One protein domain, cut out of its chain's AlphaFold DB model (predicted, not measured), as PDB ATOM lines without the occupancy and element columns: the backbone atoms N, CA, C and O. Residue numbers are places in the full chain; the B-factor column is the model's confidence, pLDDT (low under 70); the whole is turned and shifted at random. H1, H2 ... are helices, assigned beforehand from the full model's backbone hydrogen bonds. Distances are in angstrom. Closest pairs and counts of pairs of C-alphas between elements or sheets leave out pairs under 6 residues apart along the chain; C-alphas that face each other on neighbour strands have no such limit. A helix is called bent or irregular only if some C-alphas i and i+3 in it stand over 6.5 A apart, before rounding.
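What this domain is: This is residues 11 to 99 of the 255 residues of the protein "Metal-dependent hydrolase" of Rhodobacteraceae bacterium 4F10 (UniProt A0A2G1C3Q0). H2 and H3 form a helical hairpin, and H1 is set off from it across an open gap, with its first residues, 11 to 21, sticking out free. The two sides are joined by a long loop, residues 30 to 54, which runs out at one end of the domain and folds back toward the start of H2. The printed part has 89 residues with three named helices in the order H1, H2, H3 and no named strand, and its class is all helix. The whole is loose, with a radius of gyration of the C-alphas of 15.1 A, and flat, spanning 45 by 34 by 18 A.

Where its parts are: H1 is residues 11 to 29, from C-alpha 11 at (217.030, 173.002, 261.845) to C-alpha 29 at (191.161, 179.374, 256.184), a length of 27.2 A. It is neither bent nor irregular, but only just: C-alphas 22 and 25 are 6.4 A apart. H2 is residues 55 to 69 and measures 20.1 A from first to last C-alpha. It too is neither bent nor irregular, but only just, with C-alphas 57 and 60 at 6.3 A. H3, residues 76 to 99, is the longest helix at 24 residues and 34.2 A, and its last C-alpha, that of Ile 99, is at (179.772, 167.416, 255.731).

How they stand to each other: H1 touches no helix: it is apart from H2 and apart from H3. H2 and H3 form a helical hairpin. They touch, with 24 pairs of C-alphas within 8 A, and the closest are the C-alphas of Ala 68 and Arg 78, 4.6 A apart. Their lines stand at a shallow tilt of 13 degrees, and they run opposite ways. Their centres are 9.9 A apart. In H3 every O i to N i+4 pair is within hydrogen-bond range, while in H1 it is 13 of 15 and in H2 9 of 11.

The domain as a whole: The two C-alphas farthest apart are those of Asp 42, in the stretch between H1 and H2, and Ser 72, between H2 and H3, at 45.6 A. The first and last printed C-alphas, those of Lys 11 and Ile 99, are 38.2 A apart. The link from H1 to H2 is long, with 25 residues, whose C-alphas lie 10 to 25 A from the mean of the C-alphas. The link from H2 to H3 is short, with 6 residues. Without residues 11 to 21, which stand free, the body has 78 residues and spans 46 by 28 by 18 A. The printed part has no cut. The mean pLDDT of the printed part is 92.6, and no printed residue is under 70.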
ATOM      1  N   LYS A  11     217.952 173.685 262.758       92.62
ATOM      2  CA  LYS A  11     217.030 173.002 261.845       92.62
ATOM      3  C   LYS A  11     215.722 172.604 262.529       92.62
ATOM      4  O   LYS A  11     214.662 172.820 261.953       92.62
ATOM      5  N   GLU A  12     215.775 172.046 263.737       90.12
ATOM      6  CA  GLU A  12     214.569 171.653 264.483       90.12
ATOM      7  C   GLU A  12     213.727 172.871 264.874       90.12
ATOM      8  O   GLU A  12     212.507 172.856 264.707       90.12
ATOM      9  N   TRP A  13     214.369 173.958 265.312       92.25
ATOM     10  CA  TRP A  13     213.685 175.227 265.573       92.25
ATOM     11  C   TRP A  13     213.076 175.833 264.309       92.25
ATOM     12  O   TRP A  13     211.921 176.260 264.332       92.25
ATOM     13  N   ALA A  14     213.818 175.832 263.200       95.00
ATOM     14  CA  ALA A  14     213.323 176.313 261.916       95.00
ATOM     15  C   ALA A  14     212.109 175.499 261.448       95.00
ATOM     16  O   ALA A  14     211.132 176.082 260.996       95.00
ATOM     17  N   GLN A  15     212.129 174.173 261.610       93.81
ATOM     18  CA  GLN A  15     210.990 173.311 261.286       93.81
ATOM     19  C   GLN A  15     209.776 173.596 262.170       93.81
ATOM     20  O   GLN A  15     208.668 173.696 261.647       93.81
ATOM     21  N   LEU A  16     209.968 173.744 263.483       92.31
ATOM     22  CA  LEU A  16     208.882 174.072 264.406       92.31
ATOM     23  C   LEU A  16     208.209 175.393 264.018       92.31
ATOM     24  O   LEU A  16     206.986 175.447 263.903       92.31
ATOM     25  N   MET A  17     209.008 176.434 263.781       94.75
ATOM     26  CA  MET A  17     208.497 177.751 263.400       94.75
ATOM     27  C   MET A  17     207.844 177.715 262.021       94.75
ATOM     28  O   MET A  17     206.720 178.181 261.879       94.75
ATOM     29  N   PHE A  18     208.499 177.116 261.021       95.44
ATOM     30  CA  PHE A  18     207.951 176.994 259.672       95.44
ATOM     31  C   PHE A  18     206.586 176.305 259.685       95.44
ATOM     32  O   PHE A  18     205.624 176.866 259.174       95.44
ATOM     33  N   TRP A  19     206.467 175.127 260.305       94.19
ATOM     34  CA  TRP A  19     205.192 174.413 260.348       94.19
ATOM     35  C   TRP A  19     204.142 175.141 261.182       94.19
ATOM     36  O   TRP A  19     202.980 175.158 260.782       94.19
ATOM     37  N   GLY A  20     204.532 175.789 262.282       92.56
ATOM     38  CA  GLY A  20     203.635 176.652 263.053       92.56
ATOM     39  C   GLY A  20     203.048 177.778 262.198       92.56
ATOM     40  O   GLY A  20     201.830 177.889 262.081       92.56
ATOM     41  N   PHE A  21     203.898 178.559 261.530       92.00
ATOM     42  CA  PHE A  21     203.474 179.672 260.675       92.00
ATOM     43  C   PHE A  21     202.795 179.240 259.378       92.00
ATOM     44  O   PHE A  21     201.994 179.997 258.846       92.00
ATOM     45  N   PHE A  22     203.101 178.054 258.858       92.75
ATOM     46  CA  PHE A  22     202.507 177.559 257.620       92.75
ATOM     47  C   PHE A  22     201.128 176.941 257.861       92.75
ATOM     48  O   PHE A  22     200.173 177.262 257.161       92.75
ATOM     49  N   THR A  23     200.991 176.079 258.871       92.19
ATOM     50  CA  THR A  23     199.727 175.369 259.132       92.19
ATOM     51  C   THR A  23     198.679 176.232 259.823       92.19
ATOM     52  O   THR A  23     197.493 176.026 259.588       92.19
ATOM     53  N   HIS A  24     199.081 177.216 260.630       90.38
ATOM     54  CA  HIS A  24     198.145 178.100 261.324       90.38
ATOM     55  C   HIS A  24     197.214 178.882 260.375       90.38
ATOM     56  O   HIS A  24     196.001 178.721 260.500       90.38
ATOM     57  N   PRO A  25     197.709 179.645 259.378       91.38
ATOM     58  CA  PRO A  25     196.834 180.335 258.435       91.38
ATOM     59  C   PRO A  25     196.019 179.354 257.578       91.38
ATOM     60  O   PRO A  25     194.882 179.651 257.222       91.38
ATOM     61  N   ILE A  26     196.543 178.158 257.277       92.19
ATOM     62  CA  ILE A  26     195.763 177.119 256.583       92.19
ATOM     63  C   ILE A  26     194.566 176.687 257.441       92.19
ATOM     64  O   ILE A  26     193.450 176.615 256.933       92.19
ATOM     65  N   LEU A  27     194.765 176.457 258.743       91.62
ATOM     66  CA  LEU A  27     193.678 176.155 259.676       91.62
ATOM     67  C   LEU A  27     192.688 177.321 259.795       91.62
ATOM     68  O   LEU A  27     191.479 177.091 259.782       91.62
ATOM     69  N   ASP A  28     193.165 178.566 259.823       91.00
ATOM     70  CA  ASP A  28     192.288 179.740 259.851       91.00
ATOM     71  C   ASP A  28     191.410 179.837 258.597       91.00
ATOM     72  O   ASP A  28     190.240 180.221 258.702       91.00
ATOM     73  N   ALA A  29     191.925 179.430 257.428       93.44
ATOM     74  CA  ALA A  29     191.161 179.374 256.184       93.44
ATOM     75  C   ALA A  29     189.942 178.442 256.277       93.44
ATOM     76  O   ALA A  29     188.973 178.649 255.552       93.44
ATOM     77  N   HIS A  30     189.935 177.447 257.171       93.88
ATOM     78  CA  HIS A  30     188.783 176.560 257.379       93.88
ATOM     79  C   HIS A  30     187.644 177.199 258.188       93.88
ATOM     80  O   HIS A  30     186.499 176.735 258.133       93.88
ATOM     81  N   THR A  31     187.923 178.282 258.913       92.56
ATOM     82  CA  THR A  31     186.942 178.953 259.775       92.56
ATOM     83  C   THR A  31     186.092 179.978 259.019       92.56
ATOM     84  O   THR A  31     186.411 180.389 257.903       92.56
ATOM     85  N   THR A  32     185.007 180.444 259.647       86.69
ATOM     86  CA  THR A  32     184.176 181.551 259.131       86.69
ATOM     87  C   THR A  32     184.954 182.859 258.984       86.69
ATOM     88  O   THR A  32     184.633 183.673 258.120       86.69
ATOM     89  N   TRP A  33     185.982 183.063 259.813       84.81
ATOM     90  CA  TRP A  33     186.838 184.239 259.722       84.81
ATOM     91  C   TRP A  33     187.685 184.186 258.457       84.81
ATOM     92  O   TRP A  33     187.750 185.171 257.726       84.81
ATOM     93  N   GLY A  34     188.316 183.048 258.176       88.12
ATOM     94  CA  GLY A  34     189.254 182.931 257.071       88.12
ATOM     95  C   GLY A  34     190.514 183.781 257.246       88.12
ATOM     96  O   GLY A  34     190.635 184.580 258.177       88.12
ATOM     97  N   THR A  35     191.436 183.658 256.296       90.94
ATOM     98  CA  THR A  35     192.733 184.349 256.317       90.94
ATOM     99  C   THR A  35     193.127 184.881 254.938       90.94
ATOM    100  O   THR A  35     192.556 184.487 253.918       90.94
ATOM    101  N   GLN A  36     194.120 185.769 254.889       88.56
ATOM    102  CA  GLN A  36     194.679 186.321 253.653       88.56
ATOM    103  C   GLN A  36     196.011 185.640 253.319       88.56
ATOM    104  O   GLN A  36     197.086 186.208 253.499       88.56
ATOM    105  N   LEU A  37     195.930 184.399 252.833       87.25
ATOM    106  CA  LEU A  37     197.108 183.567 252.565       87.25
ATOM    107  C   LEU A  37     197.991 184.114 251.425       87.25
ATOM    108  O   LEU A  37     199.194 183.880 251.418       87.25
ATOM    109  N   PHE A  38     197.403 184.853 250.478       87.94
ATOM    110  CA  PHE A  38     198.070 185.326 249.258       87.94
ATOM    111  C   PHE A  38     198.404 186.822 249.267       87.94
ATOM    112  O   PHE A  38     198.455 187.447 248.207       87.94
ATOM    113  N   TRP A  39     198.600 187.427 250.440       84.38
ATOM    114  CA  TRP A  39     199.039 188.824 250.518       84.38
ATOM    115  C   TRP A  39     200.286 189.056 249.628       84.38
ATOM    116  O   TRP A  39     201.197 188.226 249.659       84.38
ATOM    117  N   PRO A  40     200.356 190.140 248.823       89.81
ATOM    118  CA  PRO A  40     199.515 191.345 248.844       89.81
ATOM    119  C   PRO A  40     198.214 191.282 248.025       89.81
ATOM    120  O   PRO A  40     197.495 192.279 247.974       89.81
ATOM    121  N   LEU A  41     197.865 190.149 247.407       90.81
ATOM    122  CA  LEU A  41     196.582 190.006 246.711       90.81
ATOM    123  C   LEU A  41     195.426 190.085 247.723       90.81
ATOM    124  O   LEU A  41     195.486 189.480 248.797       90.81
ATOM    125  N   ASP A  42     194.349 190.805 247.389       83.69
ATOM    126  CA  ASP A  42     193.157 190.980 248.245       83.69
ATOM    127  C   ASP A  42     192.221 189.751 248.194       83.69
ATOM    128  O   ASP A  42     191.004 189.854 248.027       83.69
ATOM    129  N   ILE A  43     192.810 188.555 248.302       85.00
ATOM    130  CA  ILE A  43     192.119 187.264 248.270       85.00
ATOM    131  C   ILE A  43     192.083 186.707 249.692       85.00
ATOM    132  O   ILE A  43     193.107 186.309 250.253       85.00
ATOM    133  N   ARG A  44     190.882 186.663 250.277       85.31
ATOM    134  CA  ARG A  44     190.635 186.069 251.596       85.31
ATOM    135  C   ARG A  44     190.014 184.688 251.420       85.31
ATOM    136  O   ARG A  44     188.918 184.581 250.880       85.31
ATOM    137  N   LEU A  45     190.699 183.655 251.898       89.06
ATOM    138  CA  LEU A  45     190.204 182.282 251.879       89.06
ATOM    139  C   LEU A  45     189.399 181.999 253.146       89.06
ATOM    140  O   LEU A  45     189.908 182.182 254.252       89.06
ATOM    141  N   ALA A  46     188.161 181.544 252.973       91.56
ATOM    142  CA  ALA A  46     187.288 181.098 254.051       91.56
ATOM    143  C   ALA A  46     186.424 179.931 253.549       91.56
ATOM    144  O   ALA A  46     185.405 180.144 252.893       91.56
ATOM    145  N   PHE A  47     186.824 178.696 253.851       92.25
ATOM    146  CA  PHE A  47     186.057 177.493 253.532       92.25
ATOM    147  C   PHE A  47     184.850 177.326 254.449       92.25
ATOM    148  O   PHE A  47     183.871 176.722 254.032       92.25
ATOM    149  N   LYS A  48     184.864 177.879 255.672       94.00
ATOM    150  CA  LYS A  48     183.716 177.877 256.601       94.00
ATOM    151  C   LYS A  48     183.167 176.464 256.861       94.00
ATOM    152  O   LYS A  48     181.957 176.252 256.823       94.00
ATOM    153  N   ASN A  49     184.046 175.475 257.021       94.81
ATOM    154  CA  ASN A  49     183.664 174.085 257.305       94.81
ATOM    155  C   ASN A  49     183.657 173.767 258.806       94.81
ATOM    156  O   ASN A  49     183.044 172.785 259.202       94.81
ATOM    157  N   ILE A  50     184.300 174.595 259.633       94.06
ATOM    158  CA  ILE A  50     184.359 174.420 261.086       94.06
ATOM    159  C   ILE A  50     184.214 175.768 261.804       94.06
ATOM    160  O   ILE A  50     184.665 176.808 261.314       94.06
ATOM    161  N   PHE A  51     183.587 175.763 262.979       92.50
ATOM    162  CA  PHE A  51     183.590 176.921 263.869       92.50
ATOM    163  C   PHE A  51     184.922 177.031 264.629       92.50
ATOM    164  O   PHE A  51     185.506 176.028 265.022       92.50
ATOM    165  N   VAL A  52     185.394 178.256 264.888       87.12
ATOM    166  CA  VAL A  52     186.717 178.505 265.506       87.12
ATOM    167  C   VAL A  52     186.918 177.786 266.851       87.12
ATOM    168  O   VAL A  52     188.036 177.413 267.189       87.12
ATOM    169  N   ILE A  53     185.836 177.552 267.601       87.81
ATOM    170  CA  ILE A  53     185.842 176.774 268.845       87.81
ATOM    171  C   ILE A  53     184.851 175.615 268.701       87.81
ATOM    172  O   ILE A  53     183.705 175.726 269.123       87.81
ATOM    173  N   ASP A  54     185.263 174.513 268.083       92.44
ATOM    174  CA  ASP A  54     184.481 173.270 268.051       92.44
ATOM    175  C   ASP A  54     185.009 172.305 269.137       92.44
ATOM    176  O   ASP A  54     186.147 171.834 269.030       92.44
ATOM    177  N   PRO A  55     184.243 172.006 270.206       93.31
ATOM    178  CA  PRO A  55     184.646 171.070 271.257       93.31
ATOM    179  C   PRO A  55     184.917 169.648 270.753       93.31
ATOM    180  O   PRO A  55     185.800 168.978 271.290       93.31
ATOM    181  N   ILE A  56     184.214 169.192 269.709       92.31
ATOM    182  CA  ILE A  56     184.390 167.854 269.123       92.31
ATOM    183  C   ILE A  56     185.748 167.764 268.415       92.31
ATOM    184  O   ILE A  56     186.381 166.712 268.423       92.31
ATOM    185  N   TYR A  57     186.243 168.877 267.871       92.88
ATOM    186  CA  TYR A  57     187.594 168.966 267.319       92.88
ATOM    187  C   TYR A  57     188.664 169.173 268.402       92.88
ATOM    188  O   TYR A  57     189.676 168.470 268.460       92.88
ATOM    189  N   THR A  58     188.449 170.173 269.257       92.50
ATOM    190  CA  THR A  58     189.479 170.706 270.157       92.50
ATOM    191  C   THR A  58     189.755 169.804 271.354       92.50
ATOM    192  O   THR A  58     190.921 169.634 271.711       92.50
ATOM    193  N   LEU A  59     188.736 169.183 271.960       95.56
ATOM    194  CA  LEU A  59     188.922 168.365 273.164       95.56
ATOM    195  C   LEU A  59     189.676 167.054 272.886       95.56
ATOM    196  O   LEU A  59     190.626 166.774 273.623       95.56
ATOM    197  N   PRO A  60     189.361 166.266 271.834       94.50
ATOM    198  CA  PRO A  60     190.142 165.070 271.524       94.50
ATOM    199  C   PRO A  60     191.593 165.404 271.176       94.50
ATOM    200  O   PRO A  60     192.512 164.730 271.644       94.50
ATOM    201  N   PHE A  61     191.818 166.474 270.407       93.81
ATOM    202  CA  PHE A  61     193.168 166.920 270.073       93.81
ATOM    203  C   PHE A  61     193.955 167.338 271.324       93.81
ATOM    204  O   PHE A  61     195.087 166.888 271.521       93.81
ATOM    205  N   LEU A  62     193.335 168.121 272.214       95.12
ATOM    206  CA  LEU A  62     193.919 168.521 273.494       95.12
ATOM    207  C   LEU A  62     194.237 167.310 274.378       95.12
ATOM    208  O   LEU A  62     195.298 167.262 274.993       95.12
ATOM    209  N   MET A  63     193.363 166.305 274.415       97.06
ATOM    210  CA  MET A  63     193.604 165.077 275.169       97.06
ATOM    211  C   MET A  63     194.871 164.359 274.682       97.06
ATOM    212  O   MET A  63     195.718 164.000 275.501       97.06
ATOM    213  N   PHE A  64     195.054 164.187 273.367       96.88
ATOM    214  CA  PHE A  64     196.275 163.580 272.822       96.88
ATOM    215  C   PHE A  64     197.523 164.426 273.083       96.88
ATOM    216  O   PHE A  64     198.587 163.869 273.371       96.88
ATOM    217  N   LEU A  65     197.392 165.754 273.031       94.94
ATOM    218  CA  LEU A  65     198.464 166.678 273.387       94.94
ATOM    219  C   LEU A  65     198.886 166.490 274.850       94.94
ATOM    220  O   LEU A  65     200.066 166.268 275.117       94.94
ATOM    221  N   LEU A  66     197.933 166.494 275.788       96.69
ATOM    222  CA  LEU A  66     198.193 166.272 277.213       96.69
ATOM    223  C   LEU A  66     198.817 164.894 277.455       96.69
ATOM    224  O   LEU A  66     199.852 164.792 278.113       96.69
ATOM    225  N   MET A  67     198.258 163.836 276.856       95.88
ATOM    226  CA  MET A  67     198.825 162.487 276.942       95.88
ATOM    227  C   MET A  67     200.281 162.457 276.475       95.88
ATOM    228  O   MET A  67     201.099 161.821 277.135       95.88
ATOM    229  N   ALA A  68     200.619 163.147 275.379       95.38
ATOM    230  CA  ALA A  68     201.982 163.250 274.864       95.38
ATOM    231  C   ALA A  68     202.904 164.090 275.767       95.38
ATOM    232  O   ALA A  68     204.078 163.740 275.912       95.38
ATOM    233  N   MET A  69     202.393 165.165 276.378       94.06
ATOM    234  CA  MET A  69     203.146 166.053 277.276       94.06
ATOM    235  C   MET A  69     203.610 165.344 278.552       94.06
ATOM    236  O   MET A  69     204.726 165.587 279.001       94.06
ATOM    237  N   PHE A  70     202.799 164.435 279.101       94.56
ATOM    238  CA  PHE A  70     203.156 163.661 280.298       94.56
ATOM    239  C   PHE A  70     204.092 162.469 280.022       94.56
ATOM    240  O   PHE A  70     204.460 161.749 280.948       94.56
ATOM    241  N   GLN A  71     204.497 162.229 278.768       93.31
ATOM    242  CA  GLN A  71     205.454 161.169 278.438       93.31
ATOM    243  C   GLN A  71     206.900 161.674 278.415       93.31
ATOM    244  O   GLN A  71     207.191 162.798 278.000       93.31
ATOM    245  N   SER A  72     207.845 160.786 278.741       89.19
ATOM    246  CA  SER A  72     209.274 161.088 278.631       89.19
ATOM    247  C   SER A  72     209.684 161.444 277.196       89.19
ATOM    248  O   SER A  72     209.151 160.916 276.204       89.19
ATOM    249  N   LYS A  73     210.649 162.365 277.081       81.75
ATOM    250  CA  LYS A  73     211.236 162.778 275.799       81.75
ATOM    251  C   LYS A  73     211.823 161.552 275.084       81.75
ATOM    252  O   LYS A  73     212.465 160.718 275.708       81.75
ATOM    253  N   GLY A  74     211.554 161.423 273.783       80.38
ATOM    254  CA  GLY A  74     212.029 160.300 272.959       80.38
ATOM    255  C   GLY A  74     211.259 158.979 273.114       80.38
ATOM    256  O   GLY A  74     211.535 158.032 272.379       80.38
ATOM    257  N   SER A  75     210.272 158.886 274.012       91.62
ATOM    258  CA  SER A  75     209.507 157.646 274.172       91.62
ATOM    259  C   SER A  75     208.638 157.321 272.949       91.62
ATOM    260  O   SER A  75     207.999 158.192 272.347       91.62
ATOM    261  N   LYS A  76     208.537 156.024 272.617       93.75
ATOM    262  CA  LYS A  76     207.630 155.531 271.561       93.75
ATOM    263  C   LYS A  76     206.171 155.917 271.844       93.75
ATOM    264  O   LYS A  76     205.435 156.236 270.912       93.75
ATOM    265  N   LYS A  77     205.769 155.948 273.125       94.06
ATOM    266  CA  LYS A  77     204.430 156.377 273.567       94.06
ATOM    267  C   LYS A  77     204.157 157.845 273.228       94.06
ATOM    268  O   LYS A  77     203.121 158.126 272.634       94.06
ATOM    269  N   ARG A  78     205.102 158.758 273.503       94.94
ATOM    270  CA  ARG A  78     204.969 160.183 273.147       94.94
ATOM    271  C   ARG A  78     204.719 160.372 271.654       94.94
ATOM    272  O   ARG A  78     203.790 161.076 271.270       94.94
ATOM    273  N   ARG A  79     205.522 159.708 270.816       94.00
ATOM    274  CA  ARG A  79     205.374 159.766 269.354       94.00
ATOM    275  C   ARG A  79     204.030 159.197 268.900       94.00
ATOM    276  O   ARG A  79     203.392 159.786 268.036       94.00
ATOM    277  N   LYS A  80     203.581 158.091 269.506       96.06
ATOM    278  CA  LYS A  80     202.271 157.494 269.219       96.06
ATOM    279  C   LYS A  80     201.129 158.470 269.517       96.06
ATOM    280  O   LYS A  80     200.307 158.685 268.638       96.06
ATOM    281  N   TYR A  81     201.090 159.080 270.705       96.81
ATOM    282  CA  TYR A  81     200.029 160.028 271.069       96.81
ATOM    283  C   TYR A  81     200.035 161.280 270.194       96.81
ATOM    284  O   TYR A  81     198.978 161.684 269.723       96.81
ATOM    285  N   ASN A  82     201.214 161.831 269.892       95.69
ATOM    286  CA  ASN A  82     201.336 162.956 268.965       95.69
ATOM    287  C   ASN A  82     200.778 162.613 267.574       95.69
ATOM    288  O   ASN A  82     199.971 163.355 267.025       95.69
ATOM    289  N   ASN A  83     201.170 161.461 267.020       95.81
ATOM    290  CA  ASN A  83     200.690 161.024 265.712       95.81
ATOM    291  C   ASN A  83     199.181 160.756 265.714       95.81
ATOM    292  O   ASN A  83     198.509 161.136 264.764       95.81
ATOM    293  N   LEU A  84     198.639 160.142 266.771       96.81
ATOM    294  CA  LEU A  84     197.195 159.942 266.911       96.81
ATOM    295  C   LEU A  84     196.443 161.274 266.971       96.81
ATOM    296  O   LEU A  84     195.451 161.422 266.267       96.81
ATOM    297  N   GLY A  85     196.943 162.255 267.728       96.50
ATOM    298  CA  GLY A  85     196.367 163.600 267.766       96.50
ATOM    299  C   GLY A  85     196.319 164.247 266.382       96.50
ATOM    300  O   GLY A  85     195.268 164.731 265.970       96.50
ATOM    301  N   LEU A  86     197.423 164.186 265.630       94.94
ATOM    302  CA  LEU A  86     197.488 164.710 264.261       94.94
ATOM    303  C   LEU A  86     196.553 163.970 263.299       94.94
ATOM    304  O   LEU A  86     195.888 164.616 262.492       94.94
ATOM    305  N   ILE A  87     196.474 162.639 263.389       96.19
ATOM    306  CA  ILE A  87     195.574 161.829 262.557       96.19
ATOM    307  C   ILE A  87     194.119 162.194 262.853       96.19
ATOM    308  O   ILE A  87     193.368 162.453 261.918       96.19
ATOM    309  N   VAL A  88     193.724 162.258 264.127       95.88
ATOM    310  CA  VAL A  88     192.352 162.607 264.530       95.88
ATOM    311  C   VAL A  88     191.993 164.025 264.086       95.88
ATOM    312  O   VAL A  88     190.955 164.210 263.459       95.88
ATOM    313  N   SER A  89     192.870 165.003 264.330       94.56
ATOM    314  CA  SER A  89     192.679 166.391 263.890       94.56
ATOM    315  C   SER A  89     192.527 166.490 262.365       94.56
ATOM    316  O   SER A  89     191.552 167.060 261.874       94.56
ATOM    317  N   SER A  90     193.433 165.867 261.606       94.81
ATOM    318  CA  SER A  90     193.407 165.916 260.137       94.81
ATOM    319  C   SER A  90     192.180 165.206 259.565       94.81
ATOM    320  O   SER A  90     191.526 165.722 258.660       94.81
ATOM    321  N   SER A  91     191.826 164.045 260.123       96.19
ATOM    322  CA  SER A  91     190.649 163.278 259.700       96.19
ATOM    323  C   SER A  91     189.365 164.063 259.962       96.19
ATOM    324  O   SER A  91     188.502 164.123 259.092       96.19
ATOM    325  N   TYR A  92     189.262 164.727 261.118       95.62
ATOM    326  CA  TYR A  92     188.119 165.580 261.436       95.62
ATOM    327  C   TYR A  92     187.972 166.734 260.437       95.62
ATOM    328  O   TYR A  92     186.867 166.986 259.962       95.62
ATOM    329  N   MET A  93     189.070 167.387 260.034       94.62
ATOM    330  CA  MET A  93     189.024 168.429 258.996       94.62
ATOM    331  C   MET A  93     188.471 167.914 257.674       94.62
ATOM    332  O   MET A  93     187.546 168.519 257.132       94.62
ATOM    333  N   VAL A  94     188.947 166.765 257.198       96.19
ATOM    334  CA  VAL A  94     188.416 166.151 255.972       96.19
ATOM    335  C   VAL A  94     186.923 165.836 256.112       96.19
ATOM    336  O   VAL A  94     186.139 166.182 255.230       96.19
ATOM    337  N   ILE A  95     186.504 165.262 257.244       96.69
ATOM    338  CA  ILE A  95     185.093 164.962 257.525       96.69
ATOM    339  C   ILE A  95     184.243 166.238 257.486       96.69
ATOM    340  O   ILE A  95     183.196 166.250 256.845       96.69
ATOM    341  N   THR A  96     184.691 167.332 258.105       96.50
ATOM    342  CA  THR A  96     183.928 168.592 258.112       96.50
ATOM    343  C   THR A  96     183.764 169.200 256.711       96.50
ATOM    344  O   THR A  96     182.730 169.800 256.424       96.50
ATOM    345  N   ILE A  97     184.733 169.007 255.808       96.81
ATOM    346  CA  ILE A  97     184.619 169.421 254.398       96.81
ATOM    347  C   ILE A  97     183.566 168.578 253.671       96.81
ATOM    348  O   ILE A  97     182.732 169.127 252.952       96.81
ATOM    349  N   ILE A  98     183.566 167.259 253.884       97.56
ATOM    350  CA  ILE A  98     182.554 166.358 253.309       97.56
ATOM    351  C   ILE A  98     181.162 166.752 253.807       97.56
ATOM    352  O   ILE A  98     180.241 166.924 253.009       97.56
ATOM    353  N   ILE A  99     181.021 166.967 255.117       97.31
ATOM    354  CA  ILE A  99     179.772 167.416 255.731       97.31
ATOM    355  C   ILE A  99     179.311 168.745 255.125       97.31
ATOM    356  O   ILE A  99     178.137 168.865 254.783       97.31
TER     357      ILE A  99